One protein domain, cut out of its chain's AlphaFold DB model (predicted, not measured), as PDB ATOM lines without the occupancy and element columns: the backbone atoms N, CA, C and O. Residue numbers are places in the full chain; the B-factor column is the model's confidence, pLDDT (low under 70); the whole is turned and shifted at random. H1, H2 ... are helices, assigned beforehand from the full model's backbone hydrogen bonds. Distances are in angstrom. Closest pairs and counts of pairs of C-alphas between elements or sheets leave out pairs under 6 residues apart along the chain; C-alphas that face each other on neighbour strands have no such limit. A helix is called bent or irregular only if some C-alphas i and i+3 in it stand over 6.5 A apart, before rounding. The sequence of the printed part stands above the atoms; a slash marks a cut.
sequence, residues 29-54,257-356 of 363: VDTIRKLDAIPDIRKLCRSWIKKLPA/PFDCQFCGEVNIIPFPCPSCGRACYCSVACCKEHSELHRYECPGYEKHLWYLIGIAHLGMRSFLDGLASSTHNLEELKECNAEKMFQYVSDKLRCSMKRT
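What this domain is: This is residues 29 to 54 and 257 to 356 of the 363 residues of the protein "AAEL007340-PA" of Aedes aegypti (UniProt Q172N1). The longest helix, H8, runs out as an arm at one end of an open assembly of helices; H4 and H6 run side by side at its core, and a loop-rich head, residues 257 to 283 with H3, makes the other end. H1 and H2 form an L along one side, H1 starting near H8 and H2 reaching toward H5. The printed part has 126 residues with eight named helices, H1 to H8 in chain order, and no named strand; the class is all helix. It is only just compact, close to loose, with a radius of gyration of the C-alphas of 16.1 A, and it spans 48 by 36 by 25 A.

Where its parts are: Find C-alpha 338 at (175.028, 239.521, 222.599); from there H8, residues 338 to 356, runs 27.1 A to C-alpha 356 at (151.952, 247.921, 211.103). Before it come H6, residues 312 to 326, 21.2 A long, and the short H7, residues 330 to 334. Look further back for H3, residues 284 to 289, H4, residues 291 to 302, 14.9 A long, and H5, residues 305 to 309. H4 is irregular: C-alphas 296 and 299 are 7.1 A apart. H1, residues 29 to 36, begins at C-alpha 29 at (168.171, 246.729, 212.112), and H2, residues 39 to 51, is 18.3 A long.

How they stand to each other: Start at H8, where the closest C-alphas to H1, those of Ser 346 and Val 29, are 6.8 A apart: close but not clearly touching, at a steep tilt of 49 degrees, opposite ways. H8 is also close to but not clearly touching H4, at Ala 338 and Tyr 296, whose C-alphas are the closest at 6.6 A. H6 and H8 are only just apart, 8.2 A at the closest. H4 and H6 are close but not clearly touching, the closest C-alphas, of Leu 293 and Leu 320, being 6.7 A apart, at a shallow tilt of 18 degrees, opposite ways. H1 and H2 only just touch, with 3 pairs of C-alphas within 8 A, and only at the corner, at Asp 36 and Arg 42, 5.8 A; they are about perpendicular, at 84 degrees. H3 and H4 meet only through their link. In H1, H2, H3, H5, H6, H7 and H8 every O i to N i+4 pair is within hydrogen-bond range; in H4, 4 of 8 are.

The domain as a whole: The two C-alphas farthest apart, of Ile 269 and Lys 354, are 49.1 A apart. Residues 55 to 256 are not printed, and C-alphas 54 and 257 are 17.3 A apart across this cut. Of the links that are printed whole, each is tight. Residues 37 to 44, of which 39 to 44 belong to H2, stand free, as do residues 351 to 356 of H8. In the unnamed stretch, look for residues 271 to 272 paired antiparallel with 280 to 281. The model's pLDDT is under 70 at residues 323 to 336 and 348 to 356.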
ATOM      1  N   VAL A  29     168.152 248.172 211.823       75.94
ATOM      2  CA  VAL A  29     168.171 246.729 212.112       75.94
ATOM      3  C   VAL A  29     168.090 245.886 210.836       75.94
ATOM      4  O   VAL A  29     168.812 244.897 210.707       75.94
ATOM      5  N   ASP A  30     167.275 246.291 209.855       82.12
ATOM      6  CA  ASP A  30     167.229 245.636 208.538       82.12
ATOM      7  C   ASP A  30     168.580 245.753 207.819       82.12
ATOM      8  O   ASP A  30     169.075 244.774 207.254       82.12
ATOM      9  N   THR A  31     169.224 246.918 207.927       86.00
ATOM     10  CA  THR A  31     170.577 247.151 207.413       86.00
ATOM     11  C   THR A  31     171.585 246.200 208.047       86.00
ATOM     12  O   THR A  31     172.262 245.468 207.325       86.00
ATOM     13  N   ILE A  32     171.653 246.142 209.381       83.00
ATOM     14  CA  ILE A  32     172.576 245.257 210.104       83.00
ATOM     15  C   ILE A  32     172.341 243.802 209.691       83.00
ATOM     16  O   ILE A  32     173.293 243.091 209.377       83.00
ATOM     17  N   ARG A  33     171.080 243.362 209.615       83.50
ATOM     18  CA  ARG A  33     170.731 241.978 209.267       83.50
ATOM     19  C   ARG A  33     171.139 241.612 207.839       83.50
ATOM     20  O   ARG A  33     171.690 240.537 207.612       83.50
ATOM     21  N   LYS A  34     170.875 242.491 206.868       87.75
ATOM     22  CA  LYS A  34     171.250 242.271 205.463       87.75
ATOM     23  C   LYS A  34     172.764 242.294 205.270       87.75
ATOM     24  O   LYS A  34     173.281 241.476 204.517       87.75
ATOM     25  N   LEU A  35     173.476 243.179 205.968       88.94
ATOM     26  CA  LEU A  35     174.938 243.224 205.926       88.94
ATOM     27  C   LEU A  35     175.572 242.008 206.613       88.94
ATOM     28  O   LEU A  35     176.519 241.441 206.070       88.94
ATOM     29  N   ASP A  36     175.040 241.562 207.756       85.38
ATOM     30  CA  ASP A  36     175.531 240.355 208.429       85.38
ATOM     31  C   ASP A  36     175.305 239.095 207.586       85.38
ATOM     32  O   ASP A  36     176.129 238.181 207.621       85.38
ATOM     33  N   ALA A  37     174.247 239.045 206.768       88.81
ATOM     34  CA  ALA A  37     173.998 237.933 205.853       88.81
ATOM     35  C   ALA A  37     175.073 237.779 204.757       88.81
ATOM     36  O   ALA A  37     175.135 236.724 204.126       88.81
ATOM     37  N   ILE A  38     175.934 238.781 204.540       91.44
ATOM     38  CA  ILE A  38     177.017 238.744 203.549       91.44
ATOM     39  C   ILE A  38     178.279 238.127 204.192       91.44
ATOM     40  O   ILE A  38     178.949 238.791 204.994       91.44
ATOM     41  N   PRO A  39     178.684 236.887 203.828       92.25
ATOM     42  CA  PRO A  39     179.764 236.170 204.519       92.25
ATOM     43  C   PRO A  39     181.112 236.897 204.485       92.25
ATOM     44  O   PRO A  39     181.865 236.874 205.458       92.25
ATOM     45  N   ASP A  40     181.400 237.574 203.376       91.25
ATOM     46  CA  ASP A  40     182.617 238.357 203.180       91.25
ATOM     47  C   ASP A  40     182.710 239.547 204.146       91.25
ATOM     48  O   ASP A  40     183.768 239.760 204.742       91.25
ATOM     49  N   ILE A  41     181.617 240.299 204.338       90.50
ATOM     50  CA  ILE A  41     181.567 241.422 205.288       90.50
ATOM     51  C   ILE A  41     181.782 240.888 206.701       90.50
ATOM     52  O   ILE A  41     182.670 241.358 207.414       90.50
ATOM     53  N   ARG A  42     181.055 239.829 207.075       89.00
ATOM     54  CA  ARG A  42     181.207 239.175 208.379       89.00
ATOM     55  C   ARG A  42     182.648 238.717 208.622       89.00
ATOM     56  O   ARG A  42     183.194 238.929 209.706       89.00
ATOM     57  N   LYS A  43     183.291 238.109 207.619       90.25
ATOM     58  CA  LYS A  43     184.688 237.653 207.694       90.25
ATOM     59  C   LYS A  43     185.656 238.823 207.873       90.25
ATOM     60  O   LYS A  43     186.562 238.718 208.700       90.25
ATOM     61  N   LEU A  44     185.469 239.920 207.138       88.69
ATOM     62  CA  LEU A  44     186.296 241.125 207.251       88.69
ATOM     63  C   LEU A  44     186.165 241.767 208.637       88.69
ATOM     64  O   LEU A  44     187.185 241.958 209.300       88.69
ATOM     65  N   CYS A  45     184.938 241.999 209.115       87.62
ATOM     66  CA  CYS A  45     184.687 242.576 210.438       87.62
ATOM     67  C   CYS A  45     185.263 241.698 211.558       87.62
ATOM     68  O   CYS A  45     186.002 242.186 212.413       87.62
ATOM     69  N   ARG A  46     185.016 240.379 211.523       88.00
ATOM     70  CA  ARG A  46     185.575 239.436 212.510       88.00
ATOM     71  C   ARG A  46     187.103 239.411 212.484       88.00
ATOM     72  O   ARG A  46     187.724 239.364 213.541       88.00
ATOM     73  N   SER A  47     187.711 239.415 211.297       88.75
ATOM     74  CA  SER A  47     189.171 239.435 211.140       88.75
ATOM     75  C   SER A  47     189.778 240.711 211.719       88.75
ATOM     76  O   SER A  47     190.778 240.643 212.427       88.75
ATOM     77  N   TRP A  48     189.148 241.861 211.470       88.62
ATOM     78  CA  TRP A  48     189.593 243.140 212.007       88.62
ATOM     79  C   TRP A  48     189.496 243.185 213.539       88.62
ATOM     80  O   TRP A  48     190.513 243.402 214.190       88.62
ATOM     81  N   ILE A  49     188.337 242.848 214.123       88.81
ATOM     82  CA  ILE A  49     188.140 242.828 215.588       88.81
ATOM     83  C   ILE A  49     189.133 241.880 216.279       88.81
ATOM     84  O   ILE A  49     189.682 242.198 217.333       88.81
ATOM     85  N   LYS A  50     189.408 240.709 215.687       89.12
ATOM     86  CA  LYS A  50     190.378 239.749 216.241       89.12
ATOM     87  C   LYS A  50     191.813 240.275 216.258       89.12
ATOM     88  O   LYS A  50     192.571 239.864 217.129       89.12
ATOM     89  N   LYS A  51     192.178 241.163 215.329       90.00
ATOM     90  CA  LYS A  51     193.512 241.781 215.252       90.00
ATOM     91  C   LYS A  51     193.699 242.945 216.223       90.00
ATOM     92  O   LYS A  51     194.832 243.378 216.405       90.00
ATOM     93  N   LEU A  52     192.621 243.461 216.816       88.94
ATOM     94  CA  LEU A  52     192.720 244.561 217.766       88.94
ATOM     95  C   LEU A  52     193.477 244.123 219.032       88.94
ATOM     96  O   LEU A  52     193.183 243.039 219.564       88.94
ATOM     97  N   PRO A  53     194.428 244.945 219.513       85.12
ATOM     98  CA  PRO A  53     195.238 244.617 220.675       85.12
ATOM     99  C   PRO A  53     194.380 244.591 221.938       85.12
ATOM    100  O   PRO A  53     193.423 245.353 222.069       85.12
ATOM    101  N   ALA A  54     194.747 243.727 222.883       87.50
ATOM    102  CA  ALA A  54     194.233 243.841 224.238       87.50
ATOM    103  C   ALA A  54     194.856 245.076 224.903       87.50
ATOM    104  O   ALA A  54     196.061 245.292 224.788       87.50
ATOM    105  N   PRO A 257     190.602 258.558 229.019       77.81
ATOM    106  CA  PRO A 257     190.038 259.817 229.493       77.81
ATOM    107  C   PRO A 257     189.239 259.651 230.786       77.81
ATOM    108  O   PRO A 257     188.644 258.599 231.049       77.81
ATOM    109  N   PHE A 258     189.251 260.699 231.605       85.25
ATOM    110  CA  PHE A 258     188.642 260.728 232.934       85.25
ATOM    111  C   PHE A 258     187.173 261.148 232.879       85.25
ATOM    112  O   PHE A 258     186.737 262.002 233.649       85.25
ATOM    113  N   ASP A 259     186.426 260.517 231.974       91.62
ATOM    114  CA  ASP A 259     185.004 260.773 231.765       91.62
ATOM    115  C   ASP A 259     184.197 259.558 232.216       91.62
ATOM    116  O   ASP A 259     184.481 258.412 231.834       91.62
ATOM    117  N   CYS A 260     183.186 259.803 233.044       94.19
ATOM    118  CA  CYS A 260     182.358 258.755 233.605       94.19
ATOM    119  C   CYS A 260     181.473 258.168 232.506       94.19
ATOM    120  O   CYS A 260     180.671 258.875 231.897       94.19
ATOM    121  N   GLN A 261     181.565 256.854 232.290       93.06
ATOM    122  CA  GLN A 261     180.760 256.163 231.276       93.06
ATOM    123  C   GLN A 261     179.267 256.079 231.627       93.06
ATOM    124  O   GLN A 261     178.491 255.626 230.796       93.06
ATOM    125  N   PHE A 262     178.874 256.485 232.840       93.06
ATOM    126  CA  PHE A 262     177.493 256.401 233.316       93.06
ATOM    127  C   PHE A 262     176.809 257.760 233.475       93.06
ATOM    128  O   PHE A 262     175.744 257.969 232.912       93.06
ATOM    129  N   CYS A 263     177.404 258.689 234.229       92.62
ATOM    130  CA  CYS A 263     176.784 259.992 234.500       92.62
ATOM    131  C   CYS A 263     177.294 261.123 233.594       92.62
ATOM    132  O   CYS A 263     176.751 262.221 233.639       92.62
ATOM    133  N   GLY A 264     178.343 260.880 232.802       91.88
ATOM    134  CA  GLY A 264     178.916 261.882 231.901       91.88
ATOM    135  C   GLY A 264     179.764 262.948 232.594       91.88
ATOM    136  O   GLY A 264     180.232 263.866 231.931       91.88
ATOM    137  N   GLU A 265     179.997 262.828 233.903       92.94
ATOM    138  CA  GLU A 265     180.904 263.721 234.618       92.94
ATOM    139  C   GLU A 265     182.332 263.594 234.068       92.94
ATOM    140  O   GLU A 265     182.825 262.487 233.832       92.94
ATOM    141  N   VAL A 266     182.982 264.737 233.858       92.00
ATOM    142  CA  VAL A 266     184.308 264.859 233.236       92.00
ATOM    143  C   VAL A 266     185.367 265.229 234.272       92.00
ATOM    144  O   VAL A 266     185.052 265.783 235.324       92.00
ATOM    145  N   ASN A 267     186.640 264.976 233.963       89.06
ATOM    146  CA  ASN A 267     187.782 265.264 234.850       89.06
ATOM    147  C   ASN A 267     187.676 264.596 236.236       89.06
ATOM    148  O   ASN A 267     188.045 265.170 237.264       89.06
ATOM    149  N   ILE A 268     187.167 263.368 236.263       94.12
ATOM    150  CA  ILE A 268     186.911 262.613 237.494       94.12
ATOM    151  C   ILE A 268     188.190 261.961 238.038       94.12
ATOM    152  O   ILE A 268     189.183 261.797 237.330       94.12
ATOM    153  N   ILE A 269     188.148 261.487 239.286       95.06
ATOM    154  CA  ILE A 269     189.097 260.464 239.748       95.06
ATOM    155  C   ILE A 269     188.597 259.113 239.229       95.06
ATOM    156  O   ILE A 269     187.520 258.679 239.639       95.06
ATOM    157  N   PRO A 270     189.313 258.448 238.307       94.06
ATOM    158  CA  PRO A 270     188.759 257.300 237.609       94.06
ATOM    159  C   PRO A 270     188.780 256.040 238.475       94.06
ATOM    160  O   PRO A 270     189.824 255.629 239.001       94.06
ATOM    161  N   PHE A 271     187.642 255.362 238.512       95.69
ATOM    162  CA  PHE A 271     187.511 253.968 238.913       95.69
ATOM    163  C   PHE A 271     187.326 253.119 237.652       95.69
ATOM    164  O   PHE A 271     186.273 253.200 237.017       95.69
ATOM    165  N   PRO A 272     188.348 252.364 237.215       94.50
ATOM    166  CA  PRO A 272     188.230 251.553 236.016       94.50
ATOM    167  C   PRO A 272     187.391 250.298 236.274       94.50
ATOM    168  O   PRO A 272     187.492 249.677 237.330       94.50
ATOM    169  N   CYS A 273     186.620 249.868 235.273       94.62
ATOM    170  CA  CYS A 273     185.932 248.577 235.308       94.62
ATOM    171  C   CYS A 273     186.929 247.441 235.630       94.62
ATOM    172  O   CYS A 273     187.957 247.331 234.952       94.62
ATOM    173  N   PRO A 274     186.631 246.543 236.587       91.88
ATOM    174  CA  PRO A 274     187.559 245.485 236.991       91.88
ATOM    175  C   PRO A 274     187.834 244.461 235.877       91.88
ATOM    176  O   PRO A 274     188.896 243.834 235.873       91.88
ATOM    177  N   SER A 275     186.906 244.308 234.926       92.19
ATOM    178  CA  SER A 275     187.046 243.411 233.775       92.19
ATOM    179  C   SER A 275     187.877 244.047 232.659       92.19
ATOM    180  O   SER A 275     189.012 243.625 232.442       92.19
ATOM    181  N   CYS A 276     187.373 245.100 231.999       93.06
ATOM    182  CA  CYS A 276     188.080 245.692 230.856       93.06
ATOM    183  C   CYS A 276     189.234 246.626 231.233       93.06
ATOM    184  O   CYS A 276     190.111 246.868 230.407       93.06
ATOM    185  N   GLY A 277     189.239 247.180 232.450       91.12
ATOM    186  CA  GLY A 277     190.240 248.137 232.934       91.12
ATOM    187  C   GLY A 277     190.349 249.431 232.131       91.12
ATOM    188  O   GLY A 277     191.385 250.085 232.194       91.12
ATOM    189  N   ARG A 278     189.329 249.774 231.333       90.31
ATOM    190  CA  ARG A 278     189.353 250.934 230.424       90.31
ATOM    191  C   ARG A 278     188.137 251.841 230.550       90.31
ATOM    192  O   ARG A 278     188.302 253.048 230.464       90.31
ATOM    193  N   ALA A 279     186.942 251.286 230.752       92.69
ATOM    194  CA  ALA A 279     185.771 252.093 231.078       92.69
ATOM    195  C   ALA A 279     185.964 252.734 232.460       92.69
ATOM    196  O   ALA A 279     186.189 252.008 233.430       92.69
ATOM    197  N   CYS A 280     185.906 254.063 232.524       94.06
ATOM    198  CA  CYS A 280     186.110 254.850 233.739       94.06
ATOM    199  C   CYS A 280     184.782 255.291 234.355       94.06
ATOM    200  O   CYS A 280     183.848 255.667 233.648       94.06
ATOM    201  N   TYR A 281     184.732 255.314 235.681       96.38
ATOM    202  CA  TYR A 281     183.591 255.792 236.454       96.38
ATOM    203  C   TYR A 281     184.048 256.785 237.519       96.38
ATOM    204  O   TYR A 281     185.184 256.701 237.985       96.38
ATOM    205  N   CYS A 282     183.174 257.714 237.912       96.25
ATOM    206  CA  CYS A 282     183.461 258.668 238.993       96.25
ATOM    207  C   CYS A 282     183.258 258.058 240.388       96.25
ATOM    208  O   CYS A 282     183.640 258.655 241.400       96.25
ATOM    209  N   SER A 283     182.643 256.872 240.438       96.25
ATOM    210  CA  SER A 283     182.418 256.102 241.652       96.25
ATOM    211  C   SER A 283     182.228 254.613 241.370       96.25
ATOM    212  O   SER A 283     181.839 254.209 240.266       96.25
ATOM    213  N   VAL A 284     182.426 253.791 242.400       94.69
ATOM    214  CA  VAL A 284     182.047 252.369 242.404       94.69
ATOM    215  C   VAL A 284     180.536 252.204 242.188       94.69
ATOM    216  O   VAL A 284     180.116 251.276 241.497       94.69
ATOM    217  N   ALA A 285     179.716 253.136 242.689       95.50
ATOM    218  CA  ALA A 285     178.273 253.144 242.451       95.50
ATOM    219  C   ALA A 285     177.939 253.315 240.959       95.50
ATOM    220  O   ALA A 285     177.227 252.487 240.401       95.50
ATOM    221  N   CYS A 286     178.535 254.299 240.273       96.00
ATOM    222  CA  CYS A 286     178.365 254.477 238.826       96.00
ATOM    223  C   CYS A 286     178.823 253.244 238.033       96.00
ATOM    224  O   CYS A 286     178.190 252.871 237.048       96.00
ATOM    225  N   CYS A 287     179.905 252.587 238.466       95.00
ATOM    226  CA  CYS A 287     180.354 251.338 237.853       95.00
ATOM    227  C   CYS A 287     179.312 250.216 238.003       95.00
ATOM    228  O   CYS A 287     179.114 249.437 237.069       95.00
ATOM    229  N   LYS A 288     178.664 250.117 239.170       93.81
ATOM    230  CA  LYS A 288     177.637 249.110 239.460       93.81
ATOM    231  C   LYS A 288     176.350 249.382 238.685       93.81
ATOM    232  O   LYS A 288     175.868 248.472 238.019       93.81
ATOM    233  N   GLU A 289     175.847 250.612 238.705       92.00
ATOM    234  CA  GLU A 289     174.630 251.007 237.978       92.00
ATOM    235  C   GLU A 289     174.770 250.777 236.468       92.00
ATOM    236  O   GLU A 289     173.865 250.267 235.814       92.00
ATOM    237  N   HIS A 290     175.949 251.056 235.909       91.94
ATOM    238  CA  HIS A 290     176.197 250.838 234.488       91.94
ATOM    239  C   HIS A 290     176.472 249.371 234.113       91.94
ATOM    240  O   HIS A 290     176.507 249.042 232.930       91.94
ATOM    241  N   SER A 291     176.701 248.474 235.079       90.31
ATOM    242  CA  SER A 291     177.243 247.130 234.821       90.31
ATOM    243  C   SER A 291     176.381 246.268 233.883       90.31
ATOM    244  O   SER A 291     176.928 245.592 233.006       90.31
ATOM    245  N   GLU A 292     175.054 246.348 234.008       85.12
ATOM    246  CA  GLU A 292     174.093 245.587 233.194       85.12
ATOM    247  C   GLU A 292     174.134 245.953 231.712       85.12
ATOM    248  O   GLU A 292     173.933 245.097 230.850       85.12
ATOM    249  N   LEU A 293     174.442 247.207 231.397       88.06
ATOM    250  CA  LEU A 293     174.634 247.643 230.022       88.06
ATOM    251  C   LEU A 293     176.094 247.413 229.607       88.06
ATOM    252  O   LEU A 293     176.379 246.781 228.585       88.06
ATOM    253  N   HIS A 294     177.035 247.846 230.446       91.56
ATOM    254  CA  HIS A 294     178.464 247.763 230.189       91.56
ATOM    255  C   HIS A 294     178.940 246.346 229.854       91.56
ATOM    256  O   HIS A 294     179.872 246.208 229.071       91.56
ATOM    257  N   ARG A 295     178.320 245.277 230.373       90.38
ATOM    258  CA  ARG A 295     178.673 243.888 230.009       90.38
ATOM    259  C   ARG A 295     178.692 243.634 228.495       90.38
ATOM    260  O   ARG A 295     179.506 242.838 228.031       90.38
ATOM    261  N   TYR A 296     177.841 244.319 227.726       89.12
ATOM    262  CA  TYR A 296     177.787 244.202 226.264       89.12
ATOM    263  C   TYR A 296     178.879 245.023 225.575       89.12
ATOM    264  O   TYR A 296     179.306 244.696 224.469       89.12
ATOM    265  N   GLU A 297     179.386 246.050 226.250       92.25
ATOM    266  CA  GLU A 297     180.436 246.921 225.736       92.25
ATOM    267  C   GLU A 297     181.842 246.554 226.207       92.25
ATOM    268  O   GLU A 297     182.837 246.909 225.570       92.25
ATOM    269  N   CYS A 298     181.938 245.866 227.341       93.12
ATOM    270  CA  CYS A 298     183.171 245.524 228.036       93.12
ATOM    271  C   CYS A 298     184.194 244.856 227.095       93.12
ATOM    272  O   CYS A 298     185.332 245.333 227.053       93.12
ATOM    273  N   PRO A 299     183.818 243.878 226.239       92.00
ATOM    274  CA  PRO A 299     184.750 243.291 225.269       92.00
ATOM    275  C   PRO A 299     185.285 244.292 224.234       92.00
ATOM    276  O   PRO A 299     186.401 244.147 223.733       92.00
ATOM    277  N   GLY A 300     184.502 245.318 223.890       91.62
ATOM    278  CA  GLY A 300     184.953 246.388 223.006       91.62
ATOM    279  C   GLY A 300     185.974 247.300 223.687       91.62
ATOM    280  O   GLY A 300     186.982 247.650 223.071       91.62
ATOM    281  N   TYR A 301     185.786 247.609 224.975       91.12
ATOM    282  CA  TYR A 301     186.760 248.372 225.762       91.12
ATOM    283  C   TYR A 301     188.081 247.610 225.911       91.12
ATOM    284  O   TYR A 301     189.141 248.207 225.744       91.12
ATOM    285  N   GLU A 302     188.033 246.291 226.134       91.00
ATOM    286  CA  GLU A 302     189.219 245.417 226.203       91.00
ATOM    287  C   GLU A 302     190.061 245.429 224.926       91.00
ATOM    288  O   GLU A 302     191.261 245.161 224.978       91.00
ATOM    289  N   LYS A 303     189.434 245.739 223.787       89.62
ATOM    290  CA  LYS A 303     190.045 245.739 222.454       89.62
ATOM    291  C   LYS A 303     190.254 247.127 221.865       89.62
ATOM    292  O   LYS A 303     190.533 247.245 220.676       89.62
ATOM    293  N   HIS A 304     190.092 248.183 222.660       87.00
ATOM    294  CA  HIS A 304     190.189 249.562 222.181       87.00
ATOM    295  C   HIS A 304     189.171 249.907 221.064       87.00
ATOM    296  O   HIS A 304     189.327 250.905 220.366       87.00
ATOM    297  N   LEU A 305     188.117 249.100 220.883       89.31
ATOM    298  CA  LEU A 305     187.200 249.175 219.742       89.31
ATOM    299  C   LEU A 305     186.468 250.518 219.678       89.31
ATOM    300  O   LEU A 305     186.404 251.130 218.615       89.31
ATOM    301  N   TRP A 306     185.944 250.983 220.812       88.44
ATOM    302  CA  TRP A 306     185.110 252.189 220.889       88.44
ATOM    303  C   TRP A 306     185.852 253.455 220.458       88.44
ATOM    304  O   TRP A 306     185.302 254.288 219.745       88.44
ATOM    305  N   TYR A 307     187.145 253.534 220.769       83.56
ATOM    306  CA  TYR A 307     188.011 254.635 220.346       83.56
ATOM    307  C   TYR A 307     188.271 254.610 218.834       83.56
ATOM    308  O   TYR A 307     188.488 255.652 218.226       83.56
ATOM    309  N   LEU A 308     188.251 253.423 218.217       84.69
ATOM    310  CA  LEU A 308     188.505 253.256 216.786       84.69
ATOM    311  C   LEU A 308     187.253 253.472 215.936       84.69
ATOM    312  O   LEU A 308     187.382 253.849 214.779       84.69
ATOM    313  N   ILE A 309     186.054 253.221 216.457       85.50
ATOM    314  CA  ILE A 309     184.820 253.405 215.675       85.50
ATOM    315  C   ILE A 309     184.174 254.785 215.885       85.50
ATOM    316  O   ILE A 309     183.243 255.139 215.161       85.50
ATOM    317  N   GLY A 310     184.674 255.571 216.846       83.25
ATOM    318  CA  GLY A 310     184.247 256.947 217.093       83.25
ATOM    319  C   GLY A 310     182.753 257.045 217.398       83.25
ATOM    320  O   GLY A 310     182.228 256.294 218.218       83.25
ATOM    321  N   ILE A 311     182.048 257.938 216.694       83.06
ATOM    322  CA  ILE A 311     180.611 258.186 216.902       83.06
ATOM    323  C   ILE A 311     179.734 256.938 216.700       83.06
ATOM    324  O   ILE A 311     178.634 256.873 217.238       83.06
ATOM    325  N   ALA A 312     180.217 255.907 215.994       86.38
ATOM    326  CA  ALA A 312     179.484 254.646 215.872       86.38
ATOM    327  C   ALA A 312     179.290 253.934 217.227       86.38
ATOM    328  O   ALA A 312     178.365 253.134 217.365       86.38
ATOM    329  N   HIS A 313     180.109 254.247 218.241       89.81
ATOM    330  CA  HIS A 313     179.881 253.792 219.616       89.81
ATOM    331  C   HIS A 313     178.548 254.313 220.166       89.81
ATOM    332  O   HIS A 313     177.811 253.539 220.773       89.81
ATOM    333  N   LEU A 314     178.171 255.561 219.860       91.19
ATOM    334  CA  LEU A 314     176.881 256.121 220.274       91.19
ATOM    335  C   LEU A 314     175.709 255.321 219.698       91.19
ATOM    336  O   LEU A 314     174.740 255.079 220.402       91.19
ATOM    337  N   GLY A 315     175.812 254.853 218.450       88.38
ATOM    338  CA  GLY A 315     174.782 253.998 217.850       88.38
ATOM    339  C   GLY A 315     174.580 252.693 218.627       88.38
ATOM    340  O   GLY A 315     173.447 252.301 218.898       88.38
ATOM    341  N   MET A 316     175.673 252.052 219.058       86.25
ATOM    342  CA  MET A 316     175.604 250.859 219.910       86.25
ATOM    343  C   MET A 316     175.014 251.176 221.291       86.25
ATOM    344  O   MET A 316     174.142 250.449 221.758       86.25
ATOM    345  N   ARG A 317     175.454 252.265 221.932       90.00
ATOM    346  CA  ARG A 317     174.927 252.716 223.226       90.00
ATOM    347  C   ARG A 317     173.423 252.978 223.154       90.00
ATOM    348  O   ARG A 317     172.677 252.388 223.922       90.00
ATOM    349  N   SER A 318     172.975 253.770 222.181       88.19
ATOM    350  CA  SER A 318     171.561 254.108 221.991       88.19
ATOM    351  C   SER A 318     170.696 252.876 221.735       88.19
ATOM    352  O   SER A 318     169.569 252.801 222.222       88.19
ATOM    353  N   PHE A 319     171.222 251.883 221.010       83.50
ATOM    354  CA  PHE A 319     170.556 250.591 220.848       83.50
ATOM    355  C   PHE A 319     170.365 249.869 222.191       83.50
ATOM    356  O   PHE A 319     169.289 249.331 222.455       83.50
ATOM    357  N   LEU A 320     171.387 249.868 223.051       82.88
ATOM    358  CA  LEU A 320     171.341 249.222 224.363       82.88
ATOM    359  C   LEU A 320     170.443 249.980 225.361       82.88
ATOM    360  O   LEU A 320     169.641 249.344 226.045       82.88
ATOM    361  N   ASP A 321     170.507 251.313 225.397       81.69
ATOM    362  CA  ASP A 321     169.649 252.162 226.240       81.69
ATOM    363  C   ASP A 321     168.169 252.041 225.845       81.69
ATOM    364  O   ASP A 321     167.277 251.870 226.688       81.69
ATOM    365  N   GLY A 322     167.899 252.055 224.535       77.56
ATOM    366  CA  GLY A 322     166.563 251.842 223.989       77.56
ATOM    367  C   GLY A 322     166.015 250.457 224.329       77.56
ATOM    368  O   GLY A 322     164.832 250.324 224.644       77.56
ATOM    369  N   LEU A 323     166.864 249.424 224.330       69.06
ATOM    370  CA  LEU A 323     166.468 248.071 224.717       69.06
ATOM    371  C   LEU A 323     166.067 247.991 226.194       69.06
ATOM    372  O   LEU A 323     165.012 247.430 226.500       69.06
ATOM    373  N   ALA A 324     166.873 248.568 227.088       63.84
ATOM    374  CA  ALA A 324     166.583 248.591 228.520       63.84
ATOM    375  C   ALA A 324     165.261 249.312 228.826       63.84
ATOM    376  O   ALA A 324     164.492 248.865 229.672       63.84
ATOM    377  N   SER A 325     164.961 250.374 228.074       64.31
ATOM    378  CA  SER A 325     163.733 251.162 228.224       64.31
ATOM    379  C   SER A 325     162.494 250.487 227.609       64.31
ATOM    380  O   SER A 325     161.384 250.647 228.110       64.31
ATOM    381  N   SER A 326     162.666 249.723 226.524       57.47
ATOM    382  CA  SER A 326     161.563 249.110 225.756       57.47
ATOM    383  C   SER A 326     161.169 247.711 226.238       57.47
ATOM    384  O   SER A 326     160.119 247.190 225.854       57.47
ATOM    385  N   THR A 327     162.017 247.055 227.033       53.00
ATOM    386  CA  THR A 327     161.761 245.704 227.539       53.00
ATOM    387  C   THR A 327     161.380 245.758 229.013       53.00
ATOM    388  O   THR A 327     162.226 245.860 229.889       53.00
ATOM    389  N   HIS A 328     160.086 245.607 229.312       50.50
ATOM    390  CA  HIS A 328     159.615 245.403 230.691       50.50
ATOM    391  C   HIS A 328     160.211 244.144 231.363       50.50
ATOM    392  O   HIS A 328     160.124 244.016 232.577       50.50
ATOM    393  N   ASN A 329     160.860 243.252 230.600       51.25
ATOM    394  CA  ASN A 329     161.578 242.076 231.093       51.25
ATOM    395  C   ASN A 329     163.087 242.182 230.815       51.25
ATOM    396  O   ASN A 329     163.647 241.407 230.040       51.25
ATOM    397  N   LEU A 330     163.776 243.091 231.512       53.31
ATOM    398  CA  LEU A 330     165.237 243.013 231.672       53.31
ATOM    399  C   LEU A 330     165.672 241.653 232.257       53.31
ATOM    400  O   LEU A 330     166.797 241.214 232.034       53.31
ATOM    401  N   GLU A 331     164.773 240.938 232.944       56.44
ATOM    402  CA  GLU A 331     165.023 239.591 233.470       56.44
ATOM    403  C   GLU A 331     165.309 238.545 232.384       56.44
ATOM    404  O   GLU A 331     166.219 237.739 232.555       56.44
ATOM    405  N   GLU A 332     164.629 238.609 231.231       56.41
ATOM    406  CA  GLU A 332     164.921 237.744 230.072       56.41
ATOM    407  C   GLU A 332     166.308 238.043 229.471       56.41
ATOM    408  O   GLU A 332     166.904 237.197 228.800       56.41
ATOM    409  N   LEU A 333     166.852 239.238 229.735       57.59
ATOM    410  CA  LEU A 333     168.157 239.690 229.256       57.59
ATOM    411  C   LEU A 333     169.306 239.438 230.247       57.59
ATOM    412  O   LEU A 333     170.463 239.455 229.822       57.59
ATOM    413  N   LYS A 334     169.026 239.131 231.525       60.31
ATOM    414  CA  LYS A 334     170.056 238.886 232.560       60.31
ATOM    415  C   LYS A 334     171.013 237.744 232.177       60.31
ATOM    416  O   LYS A 334     172.224 237.858 232.376       60.31
ATOM    417  N   GLU A 335     170.522 236.693 231.520       63.34
ATOM    418  CA  GLU A 335     171.342 235.571 231.010       63.34
ATOM    419  C   GLU A 335     171.581 235.617 229.491       63.34
ATOM    420  O   GLU A 335     172.123 234.688 228.881       63.34
ATOM    421  N   CYS A 336     171.182 236.708 228.843       67.69
ATOM    422  CA  CYS A 336     171.273 236.837 227.402       67.69
ATOM    423  C   CYS A 336     172.705 237.213 226.991       67.69
ATOM    424  O   CYS A 336     173.350 238.093 227.571       67.69
ATOM    425  N   ASN A 337     173.237 236.505 225.996       75.44
ATOM    426  CA  ASN A 337     174.487 236.886 225.348       75.44
ATOM    427  C   ASN A 337     174.187 237.849 224.184       75.44
ATOM    428  O   ASN A 337     173.042 237.975 223.752       75.44
ATOM    429  N   ALA A 338     175.212 238.526 223.662       74.38
ATOM    430  CA  ALA A 338     175.028 239.521 222.599       74.38
ATOM    431  C   ALA A 338     174.313 238.956 221.351       74.38
ATOM    432  O   ALA A 338     173.534 239.656 220.710       74.38
ATOM    433  N   GLU A 339     174.539 237.680 221.024       75.62
ATOM    434  CA  GLU A 339     173.903 237.015 219.881       75.62
ATOM    435  C   GLU A 339     172.400 236.802 220.097       75.62
ATOM    436  O   GLU A 339     171.595 237.187 219.248       75.62
ATOM    437  N   LYS A 340     172.014 236.247 221.249       76.31
ATOM    438  CA  LYS A 340     170.609 236.059 221.629       76.31
ATOM    439  C   LYS A 340     169.881 237.398 221.748       76.31
ATOM    440  O   LYS A 340     168.733 237.498 221.326       76.31
ATOM    441  N   MET A 341     170.553 238.437 222.251       76.06
ATOM    442  CA  MET A 341     169.989 239.786 222.330       76.06
ATOM    443  C   MET A 341     169.670 240.309 220.931       76.06
ATOM    444  O   MET A 341     168.556 240.763 220.669       76.06
ATOM    445  N   PHE A 342     170.632 240.218 220.013       76.31
ATOM    446  CA  PHE A 342     170.435 240.682 218.646       76.31
ATOM    447  C   PHE A 342     169.319 239.906 217.928       76.31
ATOM    448  O   PHE A 342     168.507 240.505 217.215       76.31
ATOM    449  N   GLN A 343     169.233 238.590 218.147       76.50
ATOM    450  CA  GLN A 343     168.142 237.755 217.632       76.50
ATOM    451  C   GLN A 343     166.784 238.199 218.185       76.50
ATOM    452  O   GLN A 343     165.866 238.438 217.402       76.50
ATOM    453  N   TYR A 344     166.676 238.405 219.500       75.31
ATOM    454  CA  TYR A 344     165.446 238.861 220.148       75.31
ATOM    455  C   TYR A 344     164.927 240.172 219.548       75.31
ATOM    456  O   TYR A 344     163.758 240.267 219.160       75.31
ATOM    457  N   VAL A 345     165.801 241.175 219.408       71.75
ATOM    458  CA  VAL A 345     165.421 242.475 218.835       71.75
ATOM    459  C   VAL A 345     165.028 242.337 217.363       71.75
ATOM    460  O   VAL A 345     164.014 242.893 216.930       71.75
ATOM    461  N   SER A 346     165.774 241.533 216.603       70.19
ATOM    462  CA  SER A 346     165.475 241.245 215.196       70.19
ATOM    463  C   SER A 346     164.118 240.556 215.002       70.19
ATOM    464  O   SER A 346     163.448 240.771 213.989       70.19
ATOM    465  N   ASP A 347     163.696 239.720 215.948       72.88
ATOM    466  CA  ASP A 347     162.435 238.982 215.874       72.88
ATOM    467  C   ASP A 347     161.242 239.829 216.336       72.88
ATOM    468  O   ASP A 347     160.205 239.851 215.665       72.88
ATOM    469  N   LYS A 348     161.400 240.625 217.401       68.31
ATOM    470  CA  LYS A 348     160.380 241.585 217.859       68.31
ATOM    471  C   LYS A 348     160.051 242.638 216.802       68.31
ATOM    472  O   LYS A 348     158.873 242.927 216.581       68.31
ATOM    473  N   LEU A 349     161.054 243.160 216.094       62.34
ATOM    474  CA  LEU A 349     160.830 244.102 214.994       62.34
ATOM    475  C   LEU A 349     160.070 243.467 213.828       62.34
ATOM    476  O   LEU A 349     159.199 244.112 213.251       62.34
ATOM    477  N   ARG A 350     160.304 242.181 213.528       59.53
ATOM    478  CA  ARG A 350     159.508 241.451 212.528       59.53
ATOM    479  C   ARG A 350     158.039 241.335 212.929       59.53
ATOM    480  O   ARG A 350     157.172 241.460 212.067       59.53
ATOM    481  N   CYS A 351     157.747 241.116 214.209       56.38
ATOM    482  CA  CYS A 351     156.374 241.102 214.717       56.38
ATOM    483  C   CYS A 351     155.722 242.493 214.675       56.38
ATOM    484  O   CYS A 351     154.560 242.595 214.284       56.38
ATOM    485  N   SER A 352     156.466 243.548 215.021       56.38
ATOM    486  CA  SER A 352     155.980 244.933 214.971       56.38
ATOM    487  C   SER A 352     155.690 245.383 213.533       56.38
ATOM    488  O   SER A 352     154.569 245.776 213.229       56.38
ATOM    489  N   MET A 353     156.632 245.180 212.603       52.16
ATOM    490  CA  MET A 353     156.443 245.504 211.181       52.16
ATOM    491  C   MET A 353     155.282 244.729 210.547       52.16
ATOM    492  O   MET A 353     154.558 245.285 209.727       52.16
ATOM    493  N   LYS A 354     155.070 243.460 210.928       50.19
ATOM    494  CA  LYS A 354     153.899 242.687 210.478       50.19
ATOM    495  C   LYS A 354     152.581 243.285 210.973       50.19
ATOM    496  O   LYS A 354     151.627 243.293 210.204       50.19
ATOM    497  N   ARG A 355     152.526 243.799 212.208       47.34
ATOM    498  CA  ARG A 355     151.338 244.490 212.740       47.34
ATOM    499  C   ARG A 355     151.080 245.806 212.012       47.34
ATOM    500  O   ARG A 355     149.974 246.000 211.533       47.34
ATOM    501  N   THR A 356     152.104 246.634 211.807       45.88
ATOM    502  CA  THR A 356     151.952 247.921 211.103       45.88
ATOM    503  C   THR A 356     151.581 247.750 209.623       45.88
ATOM    504  O   THR A 356     150.854 248.565 209.067       45.88
TER     505      THR A 356